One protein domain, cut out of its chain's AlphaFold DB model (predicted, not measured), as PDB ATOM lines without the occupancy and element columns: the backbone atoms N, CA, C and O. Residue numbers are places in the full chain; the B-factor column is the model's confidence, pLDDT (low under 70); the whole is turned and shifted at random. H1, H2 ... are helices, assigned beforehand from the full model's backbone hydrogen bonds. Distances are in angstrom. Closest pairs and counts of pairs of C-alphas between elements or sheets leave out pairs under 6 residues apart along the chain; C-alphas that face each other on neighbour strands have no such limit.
ATOM      1  N   ARG A 134     -18.095 -33.730  40.202       91.25
ATOM      2  CA  ARG A 134     -17.550 -32.464  39.718       91.25
ATOM      3  C   ARG A 134     -17.498 -32.488  38.193       91.25
ATOM      4  O   ARG A 134     -16.931 -33.409  37.604       91.25
ATOM      5  N   THR A 135     -18.093 -31.481  37.574       92.06
ATOM      6  CA  THR A 135     -17.956 -31.221  36.140       92.06
ATOM      7  C   THR A 135     -16.560 -30.674  35.844       92.06
ATOM      8  O   THR A 135     -15.881 -30.165  36.736       92.06
ATOM      9  N   ALA A 136     -16.112 -30.786  34.593       92.38
ATOM     10  CA  ALA A 136     -14.777 -30.336  34.210       92.38
ATOM     11  C   ALA A 136     -14.568 -28.832  34.412       92.38
ATOM     12  O   ALA A 136     -13.491 -28.421  34.813       92.38
ATOM     13  N   ASP A 137     -15.597 -28.030  34.153       92.81
ATOM     14  CA  ASP A 137     -15.588 -26.577  34.301       92.81
ATOM     15  C   ASP A 137     -16.091 -26.116  35.680       92.81
ATOM     16  O   ASP A 137     -16.273 -24.921  35.901       92.81
ATOM     17  N   GLY A 138     -16.337 -27.034  36.619       92.56
ATOM     18  CA  GLY A 138     -16.794 -26.723  37.976       92.56
ATOM     19  C   GLY A 138     -18.254 -26.267  38.094       92.56
ATOM     20  O   GLY A 138     -18.702 -25.963  39.202       92.56
ATOM     21  N   LYS A 139     -19.024 -26.242  36.997       91.50
ATOM     22  CA  LYS A 139     -20.471 -25.977  37.024       91.50
ATOM     23  C   LYS A 139     -21.238 -26.995  37.860       91.50
ATOM     24  O   LYS A 139     -20.805 -28.130  38.053       91.50
ATOM     25  N   PHE A 140     -22.426 -26.597  38.305       88.69
ATOM     26  CA  PHE A 140     -23.365 -27.430  39.065       88.69
ATOM     27  C   PHE A 140     -22.807 -27.938  40.402       88.69
ATOM     28  O   PHE A 140     -23.362 -28.844  41.008       88.69
ATOM     29  N   ASN A 141     -21.751 -27.313  40.927       88.00
ATOM     30  CA  ASN A 141     -21.286 -27.584  42.285       88.00
ATOM     31  C   ASN A 141     -22.236 -26.961  43.328       88.00
ATOM     32  O   ASN A 141     -22.573 -27.585  44.332       88.00
ATOM     33  N   SER A 142     -22.758 -25.759  43.057       85.19
ATOM     34  CA  SER A 142     -23.870 -25.194  43.826       85.19
ATOM     35  C   SER A 142     -25.204 -25.470  43.136       85.19
ATOM     36  O   SER A 142     -25.455 -24.984  42.036       85.19
ATOM     37  N   ALA A 143     -26.096 -26.179  43.829       81.19
ATOM     38  CA  ALA A 143     -27.480 -26.404  43.410       81.19
ATOM     39  C   ALA A 143     -28.277 -25.097  43.226       81.19
ATOM     40  O   ALA A 143     -29.154 -25.007  42.372       81.19
ATOM     41  N   MET A 144     -27.952 -24.078  44.023       82.00
ATOM     42  CA  MET A 144     -28.626 -22.778  44.017       82.00
ATOM     43  C   MET A 144     -28.082 -21.823  42.965       82.00
ATOM     44  O   MET A 144     -28.832 -21.037  42.391       82.00
ATOM     45  N   ASN A 145     -26.771 -21.871  42.736       86.81
ATOM     46  CA  ASN A 145     -26.093 -21.041  41.754       86.81
ATOM     47  C   ASN A 145     -25.187 -21.933  40.893       86.81
ATOM     48  O   ASN A 145     -23.983 -21.974  41.142       86.81
ATOM     49  N   PRO A 146     -25.729 -22.626  39.879       87.88
ATOM     50  CA  PRO A 146     -24.971 -23.576  39.061       87.88
ATOM     51  C   PRO A 146     -23.683 -23.038  38.434       87.88
ATOM     52  O   PRO A 146     -22.738 -23.793  38.238       87.88
ATOM     53  N   HIS A 147     -23.635 -21.738  38.148       90.06
ATOM     54  CA  HIS A 147     -22.482 -21.063  37.549       90.06
ATOM     55  C   HIS A 147     -21.501 -20.480  38.576       90.06
ATOM     56  O   HIS A 147     -20.512 -19.851  38.204       90.06
ATOM     57  N   LEU A 148     -21.773 -20.622  39.875       92.19
ATOM     58  CA  LEU A 148     -20.870 -20.131  40.910       92.19
ATOM     59  C   LEU A 148     -19.555 -20.912  40.848       92.19
ATOM     60  O   LEU A 148     -19.575 -22.133  40.787       92.19
ATOM     61  N   GLY A 149     -18.424 -20.204  40.862       92.31
ATOM     62  CA  GLY A 149     -17.096 -20.822  40.872       92.31
ATOM     63  C   GLY A 149     -16.731 -21.605  39.607       92.31
ATOM     64  O   GLY A 149     -15.728 -22.313  39.626       92.31
ATOM     65  N   GLN A 150     -17.515 -21.499  38.529       95.12
ATOM     66  CA  GLN A 150     -17.189 -22.149  37.262       95.12
ATOM     67  C   GLN A 150     -15.936 -21.534  36.616       95.12
ATOM     68  O   GLN A 150     -15.642 -20.350  36.800       95.12
ATOM     69  N   ALA A 151     -15.249 -22.323  35.800       96.00
ATOM     70  CA  ALA A 151     -14.207 -21.865  34.891       96.00
ATOM     71  C   ALA A 151     -14.738 -20.788  33.925       96.00
ATOM     72  O   ALA A 151     -15.870 -20.863  33.441       96.00
ATOM     73  N   GLY A 152     -13.921 -19.775  33.644       95.00
ATOM     74  CA  GLY A 152     -14.283 -18.618  32.821       95.00
ATOM     75  C   GLY A 152     -15.102 -17.548  33.552       95.00
ATOM     76  O   GLY A 152     -15.607 -16.626  32.912       95.00
ATOM     77  N   ALA A 153     -15.269 -17.647  34.875       94.06
ATOM     78  CA  ALA A 153     -15.979 -16.643  35.663       94.06
ATOM     79  C   ALA A 153     -15.066 -15.473  36.093       94.06
ATOM     80  O   ALA A 153     -13.869 -15.668  36.336       94.06
ATOM     81  N   PRO A 154     -15.616 -14.252  36.250       94.94
ATOM     82  CA  PRO A 154     -14.886 -13.134  36.837       94.94
ATOM     83  C   PRO A 154     -14.480 -13.390  38.293       94.94
ATOM     84  O   PRO A 154     -15.234 -13.988  39.064       94.94
ATOM     85  N   MET A 196       8.305 -29.058  50.616       93.88
ATOM     86  CA  MET A 196       7.114 -29.836  50.250       93.88
ATOM     87  C   MET A 196       5.807 -29.080  50.509       93.88
ATOM     88  O   MET A 196       4.875 -29.189  49.714       93.88
ATOM     89  N   LEU A 197       5.738 -28.284  51.583       94.38
ATOM     90  CA  LEU A 197       4.568 -27.452  51.860       94.38
ATOM     91  C   LEU A 197       4.387 -26.389  50.775       94.38
ATOM     92  O   LEU A 197       3.273 -26.173  50.310       94.38
ATOM     93  N   ILE A 198       5.481 -25.756  50.348       93.56
ATOM     94  CA  ILE A 198       5.455 -24.740  49.292       93.56
ATOM     95  C   ILE A 198       5.070 -25.375  47.957       93.56
ATOM     96  O   ILE A 198       4.259 -24.810  47.232       93.56
ATOM     97  N   TYR A 199       5.557 -26.582  47.659       96.50
ATOM     98  CA  TYR A 199       5.146 -27.304  46.456       96.50
ATOM     99  C   TYR A 199       3.649 -27.611  46.453       96.50
ATOM    100  O   TYR A 199       2.975 -27.388  45.448       96.50
ATOM    101  N   HIS A 200       3.112 -28.062  47.588       95.75
ATOM    102  CA  HIS A 200       1.683 -28.315  47.727       95.75
ATOM    103  C   HIS A 200       0.855 -27.028  47.627       95.75
ATOM    104  O   HIS A 200      -0.155 -26.998  46.927       95.75
ATOM    105  N   ALA A 201       1.311 -25.943  48.259       95.94
ATOM    106  CA  ALA A 201       0.679 -24.633  48.156       95.94
ATOM    107  C   ALA A 201       0.640 -24.138  46.702       95.94
ATOM    108  O   ALA A 201      -0.390 -23.638  46.259       95.94
ATOM    109  N   THR A 202       1.708 -24.351  45.927       96.62
ATOM    110  CA  THR A 202       1.722 -24.041  44.492       96.62
ATOM    111  C   THR A 202       0.644 -24.818  43.737       96.62
ATOM    112  O   THR A 202      -0.029 -24.219  42.902       96.62
ATOM    113  N   ILE A 203       0.419 -26.103  44.043       97.12
ATOM    114  CA  ILE A 203      -0.677 -26.880  43.433       97.12
ATOM    115  C   ILE A 203      -2.031 -26.259  43.778       97.12
ATOM    116  O   ILE A 203      -2.817 -26.019  42.871       97.12
ATOM    117  N   ILE A 204      -2.280 -25.945  45.054       96.81
ATOM    118  CA  ILE A 204      -3.540 -25.326  45.504       96.81
ATOM    119  C   ILE A 204      -3.789 -24.000  44.773       96.81
ATOM    120  O   ILE A 204      -4.887 -23.768  44.277       96.81
ATOM    121  N   ILE A 205      -2.766 -23.146  44.665       96.44
ATOM    122  CA  ILE A 205      -2.854 -21.865  43.950       96.44
ATOM    123  C   ILE A 205      -3.207 -22.093  42.477       96.44
ATOM    124  O   ILE A 205      -4.049 -21.382  41.942       96.44
ATOM    125  N   HIS A 206      -2.588 -23.075  41.821       95.94
ATOM    126  CA  HIS A 206      -2.851 -23.363  40.408       95.94
ATOM    127  C   HIS A 206      -4.174 -24.098  40.172       95.94
ATOM    128  O   HIS A 206      -4.634 -24.121  39.035       95.94
ATOM    129  N   ASP A 207      -4.776 -24.666  41.218       96.31
ATOM    130  CA  ASP A 207      -6.108 -25.265  41.167       96.31
ATOM    131  C   ASP A 207      -7.185 -24.177  41.088       96.31
ATOM    132  O   ASP A 207      -7.991 -24.149  40.162       96.31
ATOM    133  N   ILE A 208      -7.114 -23.205  42.003       94.62
ATOM    134  CA  ILE A 208      -8.160 -22.186  42.177       94.62
ATOM    135  C   ILE A 208      -7.900 -20.874  41.418       94.62
ATOM    136  O   ILE A 208      -8.794 -20.030  41.343       94.62
ATOM    137  N   PHE A 209      -6.690 -20.672  40.877       94.88
ATOM    138  CA  PHE A 209      -6.315 -19.457  40.146       94.88
ATOM    139  C   PHE A 209      -5.663 -19.752  38.790       94.88
ATOM    140  O   PHE A 209      -4.550 -20.289  38.680       94.88
ATOM    141  N   ARG A 210      -6.310 -19.255  37.731       94.81
ATOM    142  CA  ARG A 210      -5.720 -19.154  36.394       94.81
ATOM    143  C   ARG A 210      -6.223 -17.897  35.696       94.81
ATOM    144  O   ARG A 210      -7.224 -17.931  35.003       94.81
ATOM    145  N   THR A 211      -5.536 -16.779  35.891       95.94
ATOM    146  CA  THR A 211      -5.920 -15.513  35.256       95.94
ATOM    147  C   THR A 211      -5.819 -15.609  33.737       95.94
ATOM    148  O   THR A 211      -4.761 -15.969  33.224       95.94
ATOM    149  N   ASN A 212      -6.894 -15.241  33.044       95.56
ATOM    150  CA  ASN A 212      -6.960 -15.281  31.590       95.56
ATOM    151  C   ASN A 212      -5.920 -14.341  30.950       95.56
ATOM    152  O   ASN A 212      -5.584 -13.271  31.476       95.56
ATOM    153  N   ASP A 213      -5.363 -14.749  29.810       93.50
ATOM    154  CA  ASP A 213      -4.312 -13.977  29.144       93.50
ATOM    155  C   ASP A 213      -4.821 -12.690  28.487       93.50
ATOM    156  O   ASP A 213      -4.114 -11.681  28.520       93.50
ATOM    157  N   ASN A 214      -6.064 -12.699  28.003       96.38
ATOM    158  CA  ASN A 214      -6.713 -11.580  27.323       96.38
ATOM    159  C   ASN A 214      -7.470 -10.656  28.293       96.38
ATOM    160  O   ASN A 214      -7.409  -9.438  28.139       96.38
ATOM    161  N   ASP A 215      -8.156 -11.211  29.298       96.88
ATOM    162  CA  ASP A 215      -8.890 -10.443  30.314       96.88
ATOM    163  C   ASP A 215      -8.461 -10.818  31.738       96.88
ATOM    164  O   ASP A 215      -8.861 -11.834  32.303       96.88
ATOM    165  N   LYS A 216      -7.696  -9.929  32.380       94.75
ATOM    166  CA  LYS A 216      -7.167 -10.151  33.734       94.75
ATOM    167  C   LYS A 216      -8.230 -10.166  34.840       94.75
ATOM    168  O   LYS A 216      -7.890 -10.454  35.986       94.75
ATOM    169  N   ASN A 217      -9.496  -9.885  34.530       94.19
ATOM    170  CA  ASN A 217     -10.601  -9.996  35.482       94.19
ATOM    171  C   ASN A 217     -11.196 -11.409  35.559       94.19
ATOM    172  O   ASN A 217     -11.976 -11.668  36.476       94.19
ATOM    173  N   ILE A 218     -10.854 -12.302  34.627       96.31
ATOM    174  CA  ILE A 218     -11.437 -13.641  34.492       96.31
ATOM    175  C   ILE A 218     -10.454 -14.712  34.977       96.31
ATOM    176  O   ILE A 218      -9.247 -14.628  34.724       96.31
ATOM    177  N   SER A 219     -10.982 -15.735  35.656       95.56
ATOM    178  CA  SER A 219     -10.272 -16.990  35.918       95.56
ATOM    179  C   SER A 219     -10.684 -18.044  34.895       95.56
ATOM    180  O   SER A 219     -11.858 -18.387  34.814       95.56
ATOM    181  N   ASP A 220      -9.731 -18.599  34.154       95.75
ATOM    182  CA  ASP A 220      -9.944 -19.716  33.231       95.75
ATOM    183  C   ASP A 220     -10.184 -21.044  33.956       95.75
ATOM    184  O   ASP A 220     -10.817 -21.922  33.387       95.75
ATOM    185  N   SER A 221      -9.699 -21.202  35.193       94.94
ATOM    186  CA  SER A 221      -9.955 -22.396  36.015       94.94
ATOM    187  C   SER A 221     -11.179 -22.209  36.906       94.94
ATOM    188  O   SER A 221     -11.591 -21.074  37.179       94.94
ATOM    189  N   SER A 222     -11.732 -23.323  37.387       95.06
ATOM    190  CA  SER A 222     -12.762 -23.303  38.423       95.06
ATOM    191  C   SER A 222     -12.190 -22.718  39.726       95.06
ATOM    192  O   SER A 222     -10.990 -22.753  39.982       95.06
ATOM    193  N   SER A 223     -13.048 -22.145  40.569       94.69
ATOM    194  CA  SER A 223     -12.649 -21.626  41.888       94.69
ATOM    195  C   SER A 223     -12.723 -22.689  42.991       94.69
ATOM    196  O   SER A 223     -12.726 -22.358  44.178       94.69
ATOM    197  N   TYR A 224     -12.859 -23.961  42.620       95.12
ATOM    198  CA  TYR A 224     -13.013 -25.070  43.550       95.12
ATOM    199  C   TYR A 224     -11.704 -25.835  43.719       95.12
ATOM    200  O   TYR A 224     -10.875 -25.878  42.825       95.12
ATOM    201  N   LEU A 225     -11.544 -26.490  44.872       95.75
ATOM    202  CA  LEU A 225     -10.490 -27.486  45.065       95.75
ATOM    203  C   LEU A 225     -10.930 -28.798  44.409       95.75
ATOM    204  O   LEU A 225     -11.464 -29.695  45.071       95.75
ATOM    205  N   ASP A 226     -10.811 -28.857  43.088       95.25
ATOM    206  CA  ASP A 226     -11.203 -29.997  42.260       95.25
ATOM    207  C   ASP A 226     -10.014 -30.707  41.599       95.25
ATOM    208  O   ASP A 226     -10.209 -31.693  40.883       95.25
ATOM    209  N   LEU A 227      -8.789 -30.285  41.932       96.56
ATOM    210  CA  LEU A 227      -7.538 -30.821  41.412       96.56
ATOM    211  C   LEU A 227      -7.438 -30.672  39.884       96.56
ATOM    212  O   LEU A 227      -6.861 -31.519  39.190       96.56
ATOM    213  N   SER A 228      -7.949 -29.558  39.363       95.69
ATOM    214  CA  SER A 228      -7.786 -29.123  37.978       95.69
ATOM    215  C   SER A 228      -6.335 -29.117  37.473       95.69
ATOM    216  O   SER A 228      -6.165 -29.369  36.278       95.69
ATOM    217  N   PRO A 229      -5.256 -28.977  38.282       97.06
ATOM    218  CA  PRO A 229      -3.909 -29.121  37.749       97.06
ATOM    219  C   PRO A 229      -3.612 -30.542  37.269       97.06
ATOM    220  O   PRO A 229      -2.853 -30.731  36.316       97.06
ATOM    221  N   LEU A 230      -4.234 -31.549  37.893       97.62
ATOM    222  CA  LEU A 230      -4.137 -32.941  37.472       97.62
ATOM    223  C   LEU A 230      -5.130 -33.254  36.350       97.62
ATOM    224  O   LEU A 230      -4.737 -33.829  35.336       97.62
ATOM    225  N   TYR A 231      -6.404 -32.901  36.540       97.44
ATOM    226  CA  TYR A 231      -7.490 -33.321  35.652       97.44
ATOM    227  C   TYR A 231      -7.713 -32.372  34.473       97.44
ATOM    228  O   TYR A 231      -7.988 -32.821  33.368       97.44
ATOM    229  N   GLY A 232      -7.559 -31.070  34.677       96.38
ATOM    230  CA  GLY A 232      -7.915 -30.018  33.732       96.38
ATOM    231  C   GLY A 232      -9.303 -29.442  34.004       96.38
ATOM    232  O   GLY A 232     -10.201 -30.147  34.465       96.38
ATOM    233  N   TYR A 233      -9.462 -28.162  33.669       94.25
ATOM    234  CA  TYR A 233     -10.673 -27.360  33.902       94.25
ATOM    235  C   TYR A 233     -11.593 -27.261  32.663       94.25
ATOM    236  O   TYR A 233     -12.562 -26.507  32.633       94.25
ATOM    237  N   THR A 234     -11.289 -28.010  31.598       94.75
ATOM    238  CA  THR A 234     -12.157 -28.159  30.421       94.75
ATOM    239  C   THR A 234     -12.289 -29.627  30.045       94.75
ATOM    240  O   THR A 234     -11.389 -30.440  30.281       94.75
ATOM    241  N   ASN A 235     -13.395 -29.976  29.386       92.94
ATOM    242  CA  ASN A 235     -13.612 -31.331  28.874       92.94
ATOM    243  C   ASN A 235     -12.495 -31.787  27.923       92.94
ATOM    244  O   ASN A 235     -12.141 -32.966  27.901       92.94
ATOM    245  N   GLU A 236     -11.934 -30.869  27.133       94.94
ATOM    246  CA  GLU A 236     -10.832 -31.175  26.224       94.94
ATOM    247  C   GLU A 236      -9.555 -31.536  26.994       94.94
ATOM    248  O   GLU A 236      -8.929 -32.558  26.705       94.94
ATOM    249  N   MET A 237      -9.194 -30.748  28.011       95.50
ATOM    250  CA  MET A 237      -8.023 -31.022  28.851       95.50
ATOM    251  C   MET A 237      -8.167 -32.344  29.607       95.50
ATOM    252  O   MET A 237      -7.249 -33.165  29.571       95.50
ATOM    253  N   GLN A 238      -9.343 -32.612  30.183       94.88
ATOM    254  CA  GLN A 238      -9.624 -33.890  30.839       94.88
ATOM    255  C   GLN A 238      -9.452 -35.077  29.890       94.88
ATOM    256  O   GLN A 238      -8.826 -36.077  30.240       94.88
ATOM    257  N   ARG A 239      -9.946 -34.976  28.651       93.44
ATOM    258  CA  ARG A 239      -9.765 -36.033  27.641       93.44
ATOM    259  C   ARG A 239      -8.297 -36.236  27.265       93.44
ATOM    260  O   ARG A 239      -7.897 -37.368  27.002       93.44
ATOM    261  N   LYS A 240      -7.480 -35.178  27.259       94.81
ATOM    262  CA  LYS A 240      -6.043 -35.281  26.954       94.81
ATOM    263  C   LYS A 240      -5.280 -36.086  28.003       94.81
ATOM    264  O   LYS A 240      -4.385 -36.838  27.614       94.81
ATOM    265  N   VAL A 241      -5.639 -35.978  29.284       95.75
ATOM    266  CA  VAL A 241      -4.967 -36.709  30.376       95.75
ATOM    267  C   VAL A 241      -5.567 -38.088  30.659       95.75
ATOM    268  O   VAL A 241      -4.883 -38.944  31.213       95.75
ATOM    269  N   ARG A 242      -6.815 -38.356  30.259       95.75
ATOM    270  CA  ARG A 242      -7.463 -39.662  30.464       95.75
ATOM    271  C   ARG A 242      -6.924 -40.751  29.533       95.75
ATOM    272  O   ARG A 242      -6.649 -40.517  28.355       95.75
ATOM    273  N   ASP A 243      -6.829 -41.972  30.058       91.56
ATOM    274  CA  ASP A 243      -6.654 -43.179  29.252       91.56
ATOM    275  C   ASP A 243      -8.025 -43.707  28.814       91.56
ATOM    276  O   ASP A 243      -8.721 -44.458  29.505       91.56
ATOM    277  N   ASP A 244      -8.416 -43.274  27.621       82.81
ATOM    278  CA  ASP A 244      -9.699 -43.600  27.017       82.81
ATOM    279  C   ASP A 244      -9.715 -44.940  26.270       82.81
ATOM    280  O   ASP A 244     -10.768 -45.328  25.760       82.81
ATOM    281  N   LYS A 245      -8.596 -45.677  26.230       76.50
ATOM    282  CA  LYS A 245      -8.460 -46.898  25.419       76.50
ATOM    283  C   LYS A 245      -9.480 -47.978  25.780       76.50
ATOM    284  O   LYS A 245     -10.022 -48.632  24.895       76.50
ATOM    285  N   TYR A 246      -9.720 -48.162  27.075       69.44
ATOM    286  CA  TYR A 246     -10.617 -49.193  27.615       69.44
ATOM    287  C   TYR A 246     -11.678 -48.624  28.563       69.44
ATOM    288  O   TYR A 246     -12.392 -49.383  29.213       69.44
ATOM    289  N   LYS A 247     -11.754 -47.289  28.680       81.00
ATOM    290  CA  LYS A 247     -12.713 -46.573  29.539       81.00
ATOM    291  C   LYS A 247     -12.724 -47.058  30.999       81.00
ATOM    292  O   LYS A 247     -13.747 -46.997  31.671       81.00
ATOM    293  N   LEU A 248     -11.562 -47.468  31.516       85.19
ATOM    294  CA  LEU A 248     -11.387 -47.985  32.885       85.19
ATOM    295  C   LEU A 248     -11.304 -46.885  33.957       85.19
ATOM    296  O   LEU A 248     -11.003 -47.174  35.109       85.19
ATOM    297  N   GLY A 249     -11.513 -45.622  33.578       90.56
ATOM    298  CA  GLY A 249     -11.371 -44.489  34.492       90.56
ATOM    299  C   GLY A 249      -9.924 -44.209  34.906       90.56
ATOM    300  O   GLY A 249      -9.715 -43.673  35.981       90.56
ATOM    301  N   LEU A 250      -8.942 -44.590  34.083       94.25
ATOM    302  CA  LEU A 250      -7.522 -44.321  34.326       94.25
ATOM    303  C   LEU A 250      -7.088 -42.987  33.697       94.25
ATOM    304  O   LEU A 250      -7.674 -42.518  32.717       94.25
ATOM    305  N   LEU A 251      -6.012 -42.418  34.231       96.81
ATOM    306  CA  LEU A 251      -5.207 -41.368  33.612       96.81
ATOM    307  C   LEU A 251      -4.003 -41.979  32.892       96.81
ATOM    308  O   LEU A 251      -3.490 -43.030  33.287       96.81
ATOM    309  N   LYS A 252      -3.502 -41.289  31.868       95.88
ATOM    310  CA  LYS A 252      -2.237 -41.638  31.218       95.88
ATOM    311  C   LYS A 252      -1.099 -41.572  32.252       95.88
ATOM    312  O   LYS A 252      -1.077 -40.620  33.041       95.88
ATOM    313  N   PRO A 253      -0.170 -42.545  32.267       95.19
ATOM    314  CA  PRO A 253       0.887 -42.606  33.273       95.19
ATOM    315  C   PRO A 253       1.723 -41.328  33.326       95.19
ATOM    316  O   PRO A 253       2.153 -40.843  32.284       95.19
ATOM    317  N   ASP A 254       1.957 -40.819  34.535       95.06
ATOM    318  CA  ASP A 254       2.851 -39.689  34.819       95.06
ATOM    319  C   ASP A 254       2.514 -38.412  34.017       95.06
ATOM    320  O   ASP A 254       3.393 -37.652  33.618       95.06
ATOM    321  N   THR A 255       1.215 -38.164  33.800       94.94
ATOM    322  CA  THR A 255       0.701 -36.960  33.123       94.94
ATOM    323  C   THR A 255      -0.184 -36.109  34.034       94.94
ATOM    324  O   THR A 255      -0.815 -36.610  34.968       94.94
ATOM    325  N   PHE A 256      -0.245 -34.812  33.741       97.19
ATOM    326  CA  PHE A 256      -1.122 -33.827  34.373       97.19
ATOM    327  C   PHE A 256      -1.506 -32.749  33.348       97.19
ATOM    328  O   PHE A 256      -0.915 -32.685  32.268       97.19
ATOM    329  N   ALA A 257      -2.529 -31.951  33.650       96.94
ATOM    330  CA  ALA A 257      -3.166 -31.066  32.677       96.94
ATOM    331  C   ALA A 257      -2.602 -29.634  32.659       96.94
ATOM    332  O   ALA A 257      -2.617 -28.992  31.611       96.94
ATOM    333  N   GLU A 258      -2.144 -29.116  33.800       95.44
ATOM    334  CA  GLU A 258      -1.705 -27.721  33.942       95.44
ATOM    335  C   GLU A 258      -0.238 -27.529  33.530       95.44
ATOM    336  O   GLU A 258       0.690 -27.999  34.185       95.44
ATOM    337  N   ASP A 259      -0.029 -26.796  32.441       93.38
ATOM    338  CA  ASP A 259       1.256 -26.594  31.778       93.38
ATOM    339  C   ASP A 259       2.142 -25.530  32.442       93.38
ATOM    340  O   ASP A 259       3.370 -25.630  32.393       93.38
ATOM    341  N   ARG A 260       1.561 -24.537  33.133       93.81
ATOM    342  CA  ARG A 260       2.331 -23.483  33.826       93.81
ATOM    343  C   ARG A 260       3.221 -24.042  34.928       93.81
ATOM    344  O   ARG A 260       4.250 -23.446  35.252       93.81
ATOM    345  N   LEU A 261       2.856 -25.200  35.476       95.00
ATOM    346  CA  LEU A 261       3.636 -25.883  36.502       95.00
ATOM    347  C   LEU A 261       4.988 -26.387  35.989       95.00
ATOM    348  O   LEU A 261       5.897 -26.575  36.788       95.00
ATOM    349  N   LEU A 262       5.186 -26.487  34.669       94.56
ATOM    350  CA  LEU A 262       6.498 -26.786  34.083       94.56
ATOM    351  C   LEU A 262       7.532 -25.674  34.323       94.56
ATOM    352  O   LEU A 262       8.728 -25.918  34.193       94.56
ATOM    353  N   ARG A 263       7.088 -24.461  34.678       94.06
ATOM    354  CA  ARG A 263       7.958 -23.335  35.063       94.06
ATOM    355  C   ARG A 263       8.178 -23.238  36.577       94.06
ATOM    356  O   ARG A 263       8.837 -22.311  37.034       94.06
ATOM    357  N   GLN A 264       7.600 -24.154  37.352       95.12
ATOM    358  CA  GLN A 264       7.738 -24.214  38.806       95.12
ATOM    359  C   GLN A 264       8.853 -25.193  39.204       95.12
ATOM    360  O   GLN A 264       9.292 -26.000  38.381       95.12
ATOM    361  N   PRO A 265       9.324 -25.162  40.465       95.50
ATOM    362  CA  PRO A 265      10.278 -26.149  40.949       95.50
ATOM    363  C   PRO A 265       9.793 -27.592  40.709       95.50
ATOM    364  O   PRO A 265       8.607 -27.882  40.900       95.50
ATOM    365  N   PRO A 266      10.693 -28.532  40.364       95.19
ATOM    366  CA  PRO A 266      10.321 -29.880  39.924       95.19
ATOM    367  C   PRO A 266       9.537 -30.682  40.971       95.19
ATOM    368  O   PRO A 266       8.766 -31.572  40.614       95.19
ATOM    369  N   GLY A 267       9.678 -30.348  42.259       96.50
ATOM    370  CA  GLY A 267       8.906 -30.968  43.336       96.50
ATOM    371  C   GLY A 267       7.390 -30.824  43.172       96.50
ATOM    372  O   GLY A 267       6.655 -31.736  43.545       96.50
ATOM    373  N   VAL A 268       6.920 -29.746  42.535       97.25
ATOM    374  CA  VAL A 268       5.496 -29.540  42.233       97.25
ATOM    375  C   VAL A 268       4.987 -30.593  41.244       97.25
ATOM    376  O   VAL A 268       3.992 -31.271  41.502       97.25
ATOM    377  N   CYS A 269       5.715 -30.794  40.145       97.06
ATOM    378  CA  CYS A 269       5.376 -31.791  39.129       97.06
ATOM    379  C   CYS A 269       5.462 -33.221  39.681       97.06
ATOM    380  O   CYS A 269       4.600 -34.048  39.386       97.06
ATOM    381  N   ILE A 270       6.456 -33.514  40.529       96.56
ATOM    382  CA  ILE A 270       6.596 -34.828  41.176       96.56
ATOM    383  C   ILE A 270       5.368 -35.144  42.042       96.56
ATOM    384  O   ILE A 270       4.867 -36.268  42.004       96.56
ATOM    385  N   MET A 271       4.835 -34.165  42.781       97.12
ATOM    386  CA  MET A 271       3.603 -34.354  43.554       97.12
ATOM    387  C   MET A 271       2.398 -34.690  42.666       97.12
ATOM    388  O   MET A 271       1.655 -35.616  42.988       97.12
ATOM    389  N   LEU A 272       2.240 -34.023  41.518       97.56
ATOM    390  CA  LEU A 272       1.177 -34.358  40.564       97.56
ATOM    391  C   LEU A 272       1.343 -35.751  39.952       97.56
ATOM    392  O   LEU A 272       0.356 -36.470  39.799       97.56
ATOM    393  N   VAL A 273       2.575 -36.175  39.668       97.31
ATOM    394  CA  VAL A 273       2.864 -37.549  39.232       97.31
ATOM    395  C   VAL A 273       2.468 -38.563  40.311       97.31
ATOM    396  O   VAL A 273       1.838 -39.577  40.006       97.31
ATOM    397  N   MET A 274       2.759 -38.289  41.585       97.62
ATOM    398  CA  MET A 274       2.303 -39.141  42.690       97.62
ATOM    399  C   MET A 274       0.771 -39.205  42.766       97.62
ATOM    400  O   MET A 274       0.217 -40.293  42.935       97.62
ATOM    401  N   TYR A 275       0.072 -38.080  42.576       97.81
ATOM    402  CA  TYR A 275      -1.395 -38.049  42.540       97.81
ATOM    403  C   TYR A 275      -1.972 -38.808  41.341       97.81
ATOM    404  O   TYR A 275      -2.942 -39.547  41.504       97.81
ATOM    405  N   ASN A 276      -1.353 -38.707  40.161       98.12
ATOM    406  CA  ASN A 276      -1.713 -39.494  38.979       98.12
ATOM    407  C   ASN A 276      -1.630 -41.002  39.268       98.12
ATOM    408  O   ASN A 276      -2.597 -41.744  39.066       98.12
ATOM    409  N   ARG A 277      -0.494 -41.454  39.812       97.81
ATOM    410  CA  ARG A 277      -0.278 -42.862  40.171       97.81
ATOM    411  C   ARG A 277      -1.281 -43.335  41.218       97.81
ATOM    412  O   ARG A 277      -1.821 -44.434  41.091       97.81
ATOM    413  N   TYR A 278      -1.573 -42.497  42.213       98.06
ATOM    414  CA  TYR A 278      -2.579 -42.794  43.229       98.06
ATOM    415  C   TYR A 278      -3.994 -42.891  42.640       98.06
ATOM    416  O   TYR A 278      -4.714 -43.839  42.949       98.06
ATOM    417  N   HIS A 279      -4.382 -41.985  41.738       97.88
ATOM    418  CA  HIS A 279      -5.662 -42.058  41.031       97.88
ATOM    419  C   HIS A 279      -5.801 -43.382  40.267       97.88
ATOM    420  O   HIS A 279      -6.801 -44.086  40.409       97.88
ATOM    421  N   ASN A 280      -4.766 -43.766  39.515       96.12
ATOM    422  CA  ASN A 280      -4.746 -45.029  38.783       96.12
ATOM    423  C   ASN A 280      -4.813 -46.247  39.713       96.12
ATOM    424  O   ASN A 280      -5.492 -47.227  39.402       96.12
ATOM    425  N   TYR A 281      -4.148 -46.190  40.868       96.25
ATOM    426  CA  TYR A 281      -4.277 -47.212  41.903       96.25
ATOM    427  C   TYR A 281      -5.721 -47.311  42.421       96.25
ATOM    428  O   TYR A 281      -6.278 -48.411  42.437       96.25
ATOM    429  N   ALA A 282      -6.348 -46.187  42.779       95.56
ATOM    430  CA  ALA A 282      -7.713 -46.140  43.301       95.56
ATOM    431  C   ALA A 282      -8.743 -46.667  42.288       95.56
ATOM    432  O   ALA A 282      -9.555 -47.526  42.630       95.56
ATOM    433  N   ALA A 283      -8.660 -46.240  41.024       93.56
ATOM    434  CA  ALA A 283      -9.529 -46.724  39.950       93.56
ATOM    435  C   ALA A 283      -9.431 -48.251  39.765       93.56
ATOM    436  O   ALA A 283     -10.447 -48.931  39.614       93.56
ATOM    437  N   ARG A 284      -8.220 -48.823  39.860       90.19
ATOM    438  CA  ARG A 284      -8.017 -50.283  39.820       90.19
ATOM    439  C   ARG A 284      -8.634 -50.993  41.024       90.19
ATOM    440  O   ARG A 284      -9.185 -52.078  40.847       90.19
ATOM    441  N   GLN A 285      -8.567 -50.410  42.224       92.44
ATOM    442  CA  GLN A 285      -9.216 -50.996  43.403       92.44
ATOM    443  C   GLN A 285     -10.741 -50.972  43.273       92.44
ATOM    444  O   GLN A 285     -11.384 -51.988  43.528       92.44
ATOM    445  N   LEU A 286     -11.315 -49.860  42.803       91.31
ATOM    446  CA  LEU A 286     -12.754 -49.746  42.549       91.31
ATOM    447  C   LEU A 286     -13.230 -50.787  41.531       91.31
ATOM    448  O   LEU A 286     -14.216 -51.478  41.772       91.31
ATOM    449  N   LEU A 287     -12.486 -50.964  40.437       88.00
ATOM    450  CA  LEU A 287     -12.767 -51.996  39.441       88.00
ATOM    451  C   LEU A 287     -12.626 -53.418  40.007       88.00
ATOM    452  O   LEU A 287     -13.387 -54.298  39.622       88.00
ATOM    453  N   ARG A 288     -11.662 -53.666  40.901       85.19
ATOM    454  CA  ARG A 288     -11.457 -54.983  41.526       85.19
ATOM    455  C   ARG A 288     -12.595 -55.352  42.477       85.19
ATOM    456  O   ARG A 288     -13.000 -56.508  42.498       85.19
ATOM    457  N   ILE A 289     -13.071 -54.390  43.265       91.25
ATOM    458  CA  ILE A 289     -14.208 -54.578  44.177       91.25
ATOM    459  C   ILE A 289     -15.502 -54.714  43.367       91.25
ATOM    460  O   ILE A 289     -16.320 -55.578  43.665       91.25
ATOM    461  N   ASN A 290     -15.658 -53.886  42.327       87.06
ATOM    462  CA  ASN A 290     -16.799 -53.858  41.412       87.06
ATOM    463  C   ASN A 290     -18.161 -53.908  42.121       87.06
ATOM    464  O   ASN A 290     -19.024 -54.724  41.791       87.06
ATOM    465  N   GLU A 291     -18.340 -53.045  43.119       87.12
ATOM    466  CA  GLU A 291     -19.559 -53.007  43.921       87.12
ATOM    467  C   GLU A 291     -20.806 -52.895  43.027       87.12
ATOM    468  O   GLU A 291     -20.870 -52.059  42.121       87.12
ATOM    469  N   ASN A 292     -21.785 -53.776  43.255       85.81
ATOM    470  CA  ASN A 292     -23.033 -53.871  42.486       85.81
ATOM    471  C   ASN A 292     -22.845 -54.033  40.964       85.81
ATOM    472  O   ASN A 292     -23.739 -53.706  40.188       85.81
ATOM    473  N   GLY A 293     -21.679 -54.513  40.513       82.94
ATOM    474  CA  GLY A 293     -21.369 -54.651  39.088       82.94
ATOM    475  C   GLY A 293     -21.212 -53.316  38.350       82.94
ATOM    476  O   GLY A 293     -21.216 -53.299  37.118       82.94
ATOM    477  N   ARG A 294     -21.073 -52.205  39.084       82.12
ATOM    478  CA  ARG A 294     -21.081 -50.834  38.558       82.12
ATOM    479  C   ARG A 294     -19.975 -50.546  37.540       82.12
ATOM    480  O   ARG A 294     -20.176 -49.743  36.635       82.12
TER     481      ARG A 294
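This is residues 134 to 154 and 196 to 294 of the 405 residues of the protein "Psi-producing oxygenase C" of Fusarium oxysporum f. sp. cubense (strain race 4) (UniProt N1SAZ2). Long helix H5 meets H1 near the beginning of H5, about perpendicular to it, and short H2 packs on both in the middle; H3 sits at the corner next to H2, apart from H1 and H5, short H4 sits at the corner by the beginning of H5, long loops make up much of the rest, and residues 288 to 293 stick out. The printed part has 120 residues with five named helices, H1 to H5, and no named strand: all helix, though helices hold 52 residues. It is compact, radius of gyration of the C-alphas 15.3 A, spanning 45 by 39 by 26 A.

H1, residues 196 to 208, touches H2, residues 228 to 231, with residues 203 to 207 alone; the closest C-alphas, Asp 207 and Ser 228, are 5.3 A apart. H2 and H3, residues 235 to 241, only just touch, only at the corner, with 3 pairs of C-alphas within 8 A; the closest are Tyr 231 and Gln 238, 5.3 A. H4, residues 260 to 263, and H5, residues 266 to 289, only just touch, only at the corner, with 3 such pairs; the closest are Leu 261 and Cys 269, 6.7 A. H5 touches H1 with residues 267 to 271 alone, about perpendicular at 73 degrees; the closest C-alphas are Tyr 199 and Val 268, 4.8 A. In H1, H3 and H5 every O i to N i+4 pair is within hydrogen-bond range; H2 and H4 are too short for one.

H1 begins at C-alpha 196 (7.114, -29.836, 50.250) and measures 18.9 A. H5 measures 35.1 A, ending at C-alpha 289 (-14.208, -54.578, 44.177).

Residues 155 to 195 are not printed; C-alphas 154 and 196 are 30.7 A apart across the cut. The links H1 to H2 and H3 to H4 are long. Residue 246 alone is under pLDDT 70.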